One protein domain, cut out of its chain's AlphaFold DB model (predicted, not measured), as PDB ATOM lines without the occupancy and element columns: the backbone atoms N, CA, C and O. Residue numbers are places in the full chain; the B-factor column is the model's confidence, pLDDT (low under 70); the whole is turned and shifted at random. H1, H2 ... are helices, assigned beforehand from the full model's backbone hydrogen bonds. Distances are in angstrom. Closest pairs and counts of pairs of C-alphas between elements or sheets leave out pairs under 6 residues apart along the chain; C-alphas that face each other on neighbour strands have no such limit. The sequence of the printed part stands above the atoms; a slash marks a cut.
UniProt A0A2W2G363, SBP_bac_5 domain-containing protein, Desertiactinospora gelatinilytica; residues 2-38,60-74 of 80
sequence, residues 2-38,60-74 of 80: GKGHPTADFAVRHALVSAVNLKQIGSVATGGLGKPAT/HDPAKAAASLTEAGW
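What this domain is: This is residues 2 to 38 and 60 to 74 of the 80 residues of the protein "SBP_bac_5 domain-containing protein" of Desertiactinospora gelatinilytica (UniProt A0A2W2G363). Two helices, H1 and H3, lie side by side and run opposite ways, while a third, H2, lies away from this pair along the longest axis, joined to H1 by residues 19 to 21. After H2, residues 30 to 38 have no named helix and lead away from it to the cut after residue 38. The printed part has 52 residues with three named helices, in the order H1, H2, H3, and no named strand; its class is all helix. It is loose, with a radius of gyration of the C-alphas of 13.6 A, and the C-alphas span 37 by 26 by 18 A.

How they stand to each other: H1, residues 10 to 18, touches H3, residues 62 to 71, with 14 pairs of C-alphas within 8 A. Their closest C-alphas, those of Ala 15 and Ala 65, are 4.4 A apart. The two run opposite ways at a shallow tilt of 17 degrees, 8.9 A from centre to centre. H2, residues 22 to 29, touches no helix; it is apart from H1 and from H3. In H1, H2 and H3, every O i to N i+4 pair is within hydrogen-bond range.

Where its parts are: H1 begins at C-alpha 10, at (175.773, 91.050, 49.437), and is 12.3 A long from first to last C-alpha. H2 measures 10.2 A from C-alpha 22 to C-alpha 29, the latter at (194.463, 103.485, 63.713). H3, the longest helix with 10 residues, measures 14.2 A and ends at C-alpha 71, at (178.365, 79.366, 52.228).

The domain as a whole: The two C-alphas farthest apart, those of Lys 3 and Gly 32, are 38.6 A apart. The link from H1 to H2 is tight. The link from H2 to H3 is across the cut; residues 39 to 59 are not printed, and C-alphas 38 and 60 are 16.7 A apart. The mean pLDDT of the printed part of this model is 92.7, and residue 2 is under 70.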
ATOM      1  N   GLY A   2     180.529  96.146  39.688       65.31
ATOM      2  CA  GLY A   2     180.487  95.480  38.377       65.31
ATOM      3  C   GLY A   2     180.257  93.968  38.482       65.31
ATOM      4  O   GLY A   2     180.535  93.368  39.521       65.31
ATOM      5  N   LYS A   3     179.757  93.347  37.408       76.62
ATOM      6  CA  LYS A   3     179.693  91.880  37.290       76.62
ATOM      7  C   LYS A   3     181.110  91.292  37.391       76.62
ATOM      8  O   LYS A   3     182.040  91.878  36.847       76.62
ATOM      9  N   GLY A   4     181.259  90.156  38.073       81.94
ATOM     10  CA  GLY A   4     182.539  89.442  38.211       81.94
ATOM     11  C   GLY A   4     183.415  89.860  39.399       81.94
ATOM     12  O   GLY A   4     184.482  89.287  39.583       81.94
ATOM     13  N   HIS A   5     182.989  90.820  40.229       88.31
ATOM     14  CA  HIS A   5     183.693  91.142  41.473       88.31
ATOM     15  C   HIS A   5     183.098  90.371  42.661       88.31
ATOM     16  O   HIS A   5     181.877  90.394  42.817       88.31
ATOM     17  N   PRO A   6     183.923  89.796  43.560       90.25
ATOM     18  CA  PRO A   6     183.447  89.079  44.750       90.25
ATOM     19  C   PRO A   6     182.489  89.905  45.606       90.25
ATOM     20  O   PRO A   6     181.458  89.437  46.071       90.25
ATOM     21  N   THR A   7     182.794  91.193  45.755       92.44
ATOM     22  CA  THR A   7     181.999  92.118  46.558       92.44
ATOM     23  C   THR A   7     180.693  92.530  45.891       92.44
ATOM     24  O   THR A   7     179.916  93.234  46.525       92.44
ATOM     25  N   ALA A   8     180.391  92.106  44.658       93.12
ATOM     26  CA  ALA A   8     179.054  92.283  44.091       93.12
ATOM     27  C   ALA A   8     177.998  91.500  44.892       93.12
ATOM     28  O   ALA A   8     176.877  91.989  45.058       93.12
ATOM     29  N   ASP A   9     178.380  90.356  45.464       93.12
ATOM     30  CA  ASP A   9     177.543  89.583  46.375       93.12
ATOM     31  C   ASP A   9     177.374  90.315  47.720       93.12
ATOM     32  O   ASP A   9     178.335  90.753  48.362       93.12
ATOM     33  N   PHE A  10     176.118  90.474  48.142       93.56
ATOM     34  CA  PHE A  10     175.773  91.050  49.437       93.56
ATOM     35  C   PHE A  10     176.322  90.217  50.600       93.56
ATOM     36  O   PHE A  10     176.864  90.802  51.542       93.56
ATOM     37  N   ALA A  11     176.228  88.886  50.524       94.56
ATOM     38  CA  ALA A  11     176.697  87.986  51.572       94.56
ATOM     39  C   ALA A  11     178.207  88.147  51.789       94.56
ATOM     40  O   ALA A  11     178.656  88.288  52.927       94.56
ATOM     41  N   VAL A  12     178.971  88.257  50.697       94.81
ATOM     42  CA  VAL A  12     180.418  88.507  50.747       94.81
ATOM     43  C   VAL A  12     180.723  89.838  51.438       94.81
ATOM     44  O   VAL A  12     181.529  89.870  52.367       94.81
ATOM     45  N   ARG A  13     180.063  90.945  51.062       95.88
ATOM     46  CA  ARG A  13     180.297  92.245  51.729       95.88
ATOM     47  C   ARG A  13     179.953  92.207  53.215       95.88
ATOM     48  O   ARG A  13     180.711  92.722  54.032       95.88
ATOM     49  N   HIS A  14     178.819  91.605  53.558       95.62
ATOM     50  CA  HIS A  14     178.347  91.526  54.935       95.62
ATOM     51  C   HIS A  14     179.285  90.676  55.808       95.62
ATOM     52  O   HIS A  14     179.601  91.055  56.941       95.62
ATOM     53  N   ALA A  15     179.780  89.556  55.277       96.62
ATOM     54  CA  ALA A  15     180.753  88.713  55.958       96.62
ATOM     55  C   ALA A  15     182.085  89.448  56.177       96.62
ATOM     56  O   ALA A  15     182.611  89.440  57.289       96.62
ATOM     57  N   LEU A  16     182.585  90.164  55.162       95.94
ATOM     58  CA  LEU A  16     183.812  90.958  55.282       95.94
ATOM     59  C   LEU A  16     183.705  92.039  56.365       95.94
ATOM     60  O   LEU A  16     184.644  92.210  57.135       95.94
ATOM     61  N   VAL A  17     182.565  92.729  56.480       96.38
ATOM     62  CA  VAL A  17     182.351  93.710  57.560       96.38
ATOM     63  C   VAL A  17     182.319  93.029  58.932       96.38
ATOM     64  O   VAL A  17     182.954  93.514  59.863       96.38
ATOM     65  N   SER A  18     181.659  91.872  59.050       96.81
ATOM     66  CA  SER A  18     181.584  91.109  60.312       96.81
ATOM     67  C   SER A  18     182.959  90.595  60.772       96.81
ATOM     68  O   SER A  18     183.208  90.437  61.966       96.81
ATOM     69  N   ALA A  19     183.893  90.375  59.842       96.88
ATOM     70  CA  ALA A  19     185.264  89.975  60.160       96.88
ATOM     71  C   ALA A  19     186.109  91.111  60.770       96.88
ATOM     72  O   ALA A  19     187.153  90.846  61.365       96.88
ATOM     73  N   VAL A  20     185.676  92.370  60.652       95.50
ATOM     74  CA  VAL A  20     186.446  93.544  61.075       95.50
ATOM     75  C   VAL A  20     186.052  93.996  62.482       95.50
ATOM     76  O   VAL A  20     184.885  94.239  62.774       95.50
ATOM     77  N   ASN A  21     187.039  94.181  63.360       95.25
ATOM     78  CA  ASN A  21     186.813  94.766  64.679       95.25
ATOM     79  C   ASN A  21     186.878  96.301  64.607       95.25
ATOM     80  O   ASN A  21     187.938  96.904  64.790       95.25
ATOM     81  N   LEU A  22     185.734  96.947  64.360       92.94
ATOM     82  CA  LEU A  22     185.654  98.411  64.234       92.94
ATOM     83  C   LEU A  22     186.099  99.153  65.505       92.94
ATOM     84  O   LEU A  22     186.713 100.214  65.411       92.94
ATOM     85  N   LYS A  23     185.866  98.578  66.693       90.94
ATOM     86  CA  LYS A  23     186.329  99.159  67.964       90.94
ATOM     87  C   LYS A  23     187.856  99.152  68.052       90.94
ATOM     88  O   LYS A  23     188.455 100.151  68.447       90.94
ATOM     89  N   GLN A  24     188.487  98.044  67.664       94.62
ATOM     90  CA  GLN A  24     189.944  97.935  67.633       94.62
ATOM     91  C   GLN A  24     190.551  98.886  66.597       94.62
ATOM     92  O   GLN A  24     191.525  99.561  66.920       94.62
ATOM     93  N   ILE A  25     189.970  98.991  65.396       92.44
ATOM     94  CA  ILE A  25     190.423  99.959  64.381       92.44
ATOM     95  C   ILE A  25     190.342 101.379  64.932       92.44
ATOM     96  O   ILE A  25     191.329 102.110  64.861       92.44
ATOM     97  N   GLY A  26     189.203 101.743  65.531       91.00
ATOM     98  CA  GLY A  26     189.013 103.046  66.157       91.00
ATOM     99  C   GLY A  26     190.103 103.351  67.181       91.00
ATOM    100  O   GLY A  26     190.658 104.438  67.154       91.00
ATOM    101  N   SER A  27     190.492 102.387  68.018       92.62
ATOM    102  CA  SER A  27     191.564 102.586  68.999       92.62
ATOM    103  C   SER A  27     192.965 102.644  68.377       92.62
ATOM    104  O   SER A  27     193.751 103.515  68.733       92.62
ATOM    105  N   VAL A  28     193.312 101.710  67.488       95.44
ATOM    106  CA  VAL A  28     194.691 101.533  67.000       95.44
ATOM    107  C   VAL A  28     195.029 102.537  65.903       95.44
ATOM    108  O   VAL A  28     196.049 103.214  65.989       95.44
ATOM    109  N   ALA A  29     194.171 102.667  64.890       94.31
ATOM    110  CA  ALA A  29     194.463 103.485  63.713       94.31
ATOM    111  C   ALA A  29     194.461 104.993  64.013       94.31
ATOM    112  O   ALA A  29     195.032 105.771  63.258       94.31
ATOM    113  N   THR A  30     193.822 105.407  65.109       91.81
ATOM    114  CA  THR A  30     193.674 106.824  65.476       91.81
ATOM    115  C   THR A  30     194.441 107.214  66.743       91.81
ATOM    116  O   THR A  30     194.306 108.342  67.212       91.81
ATOM    117  N   GLY A  31     195.191 106.285  67.353       93.88
ATOM    118  CA  GLY A  31     195.814 106.517  68.660       93.88
ATOM    119  C   GLY A  31     194.799 106.758  69.789       93.88
ATOM    120  O   GLY A  31     195.085 107.496  70.726       93.88
ATOM    121  N   GLY A  32     193.603 106.171  69.692       91.50
ATOM    122  CA  GLY A  32     192.534 106.279  70.690       91.50
ATOM    123  C   GLY A  32     191.603 107.485  70.536       91.50
ATOM    124  O   GLY A  32     190.698 107.647  71.348       91.50
ATOM    125  N   LEU A  33     191.789 108.316  69.508       90.88
ATOM    126  CA  LEU A  33     190.978 109.523  69.279       90.88
ATOM    127  C   LEU A  33     189.703 109.269  68.458       90.88
ATOM    128  O   LEU A  33     188.819 110.123  68.385       90.88
ATOM    129  N   GLY A  34     189.614 108.104  67.822       88.56
ATOM    130  CA  GLY A  34     188.520 107.696  66.958       88.56
ATOM    131  C   GLY A  34     187.232 107.483  67.740       88.56
ATOM    132  O   GLY A  34     187.219 106.846  68.794       88.56
ATOM    133  N   LYS A  35     186.131 107.987  67.190       88.50
ATOM    134  CA  LYS A  35     184.785 107.789  67.725       88.50
ATOM    135  C   LYS A  35     184.002 106.867  66.788       88.50
ATOM    136  O   LYS A  35     184.223 106.931  65.579       88.50
ATOM    137  N   PRO A  36     183.123 105.996  67.312       89.75
ATOM    138  CA  PRO A  36     182.207 105.237  66.472       89.75
ATOM    139  C   PRO A  36     181.353 106.179  65.625       89.75
ATOM    140  O   PRO A  36     180.828 107.159  66.151       89.75
ATOM    141  N   ALA A  37     181.212 105.859  64.339       89.38
ATOM    142  CA  ALA A  37     180.292 106.573  63.470       89.38
ATOM    143  C   ALA A  37     178.839 106.285  63.883       89.38
ATOM    144  O   ALA A  37     178.493 105.165  64.254       89.38
ATOM    145  N   THR A  38     178.000 107.298  63.768       90.31
ATOM    146  CA  THR A  38     176.547 107.314  63.977       90.31
ATOM    147  C   THR A  38     175.797 107.556  62.666       90.31
ATOM    148  O   THR A  38     174.616 107.231  62.542       90.31
ATOM    149  N   HIS A  60     180.924  92.334  65.112       97.12
ATOM    150  CA  HIS A  60     182.197  91.650  64.927       97.12
ATOM    151  C   HIS A  60     182.083  90.178  65.350       97.12
ATOM    152  O   HIS A  60     181.974  89.881  66.539       97.12
ATOM    153  N   ASP A  61     182.120  89.276  64.372       97.56
ATOM    154  CA  ASP A  61     182.055  87.826  64.550       97.56
ATOM    155  C   ASP A  61     182.868  87.130  63.438       97.56
ATOM    156  O   ASP A  61     182.337  86.802  62.370       97.56
ATOM    157  N   PRO A  62     184.179  86.911  63.658       96.81
ATOM    158  CA  PRO A  62     185.048  86.263  62.679       96.81
ATOM    159  C   PRO A  62     184.630  84.831  62.330       96.81
ATOM    160  O   PRO A  62     184.853  84.387  61.203       96.81
ATOM    161  N   ALA A  63     184.034  84.099  63.278       96.75
ATOM    162  CA  ALA A  63     183.628  82.715  63.062       96.75
ATOM    163  C   ALA A  63     182.416  82.654  62.126       96.75
ATOM    164  O   ALA A  63     182.439  81.927  61.129       96.75
ATOM    165  N   LYS A  64     181.400  83.480  62.388       95.56
ATOM    166  CA  LYS A  64     180.237  83.615  61.506       95.56
ATOM    167  C   LYS A  64     180.620  84.185  60.143       95.56
ATOM    168  O   LYS A  64     180.124  83.699  59.135       95.56
ATOM    169  N   ALA A  65     181.536  85.152  60.090       96.75
ATOM    170  CA  ALA A  65     182.050  85.676  58.826       96.75
ATOM    171  C   ALA A  65     182.690  84.575  57.963       96.75
ATOM    172  O   ALA A  65     182.398  84.479  56.771       96.75
ATOM    173  N   ALA A  66     183.523  83.716  58.558       95.50
ATOM    174  CA  ALA A  66     184.145  82.598  57.851       95.50
ATOM    175  C   ALA A  66     183.114  81.571  57.353       95.50
ATOM    176  O   ALA A  66     183.234  81.080  56.226       95.50
ATOM    177  N   ALA A  67     182.089  81.279  58.160       95.88
ATOM    178  CA  ALA A  67     180.981  80.416  57.758       95.88
ATOM    179  C   ALA A  67     180.207  81.015  56.571       95.88
ATOM    180  O   ALA A  67     180.076  80.357  55.543       95.88
ATOM    181  N   SER A  68     179.808  82.288  56.651       95.50
ATOM    182  CA  SER A  68     179.085  82.974  55.572       95.50
ATOM    183  C   SER A  68     179.896  83.096  54.279       95.50
ATOM    184  O   SER A  68     179.332  82.989  53.195       95.50
ATOM    185  N   LEU A  69     181.220  83.284  54.360       95.62
ATOM    186  CA  LEU A  69     182.090  83.237  53.178       95.62
ATOM    187  C   LEU A  69     182.096  81.840  52.548       95.62
ATOM    188  O   LEU A  69     181.951  81.724  51.334       95.62
ATOM    189  N   THR A  70     182.194  80.788  53.363       95.44
ATOM    190  CA  THR A  70     182.163  79.398  52.879       95.44
ATOM    191  C   THR A  70     180.828  79.068  52.211       95.44
ATOM    192  O   THR A  70     180.812  78.479  51.133       95.44
ATOM    193  N   GLU A  71     179.712  79.500  52.802       94.38
ATOM    194  CA  GLU A  71     178.365  79.366  52.228       94.38
ATOM    195  C   GLU A  71     178.216  80.129  50.902       94.38
ATOM    196  O   GLU A  71     177.538  79.655  49.993       94.38
ATOM    197  N   ALA A  72     178.900  81.266  50.757       93.31
ATOM    198  CA  ALA A  72     178.980  82.032  49.512       93.31
ATOM    199  C   ALA A  72     179.983  81.451  48.488       93.31
ATOM    200  O   ALA A  72     180.255  82.077  47.465       93.31
ATOM    201  N   GLY A  73     180.564  80.275  48.753       92.94
ATOM    202  CA  GLY A  73     181.507  79.602  47.856       92.94
ATOM    203  C   GLY A  73     182.961  80.070  47.979       92.94
ATOM    204  O   GLY A  73     183.783  79.707  47.142       92.94
ATOM    205  N   TRP A  74     183.301  80.849  49.009       92.38
ATOM    206  CA  TRP A  74     184.654  81.346  49.272       92.38
ATOM    207  C   TRP A  74     185.371  80.494  50.318       92.38
ATOM    208  O   TRP A  74     185.035  80.510  51.500       92.38
TER     209      TRP A  74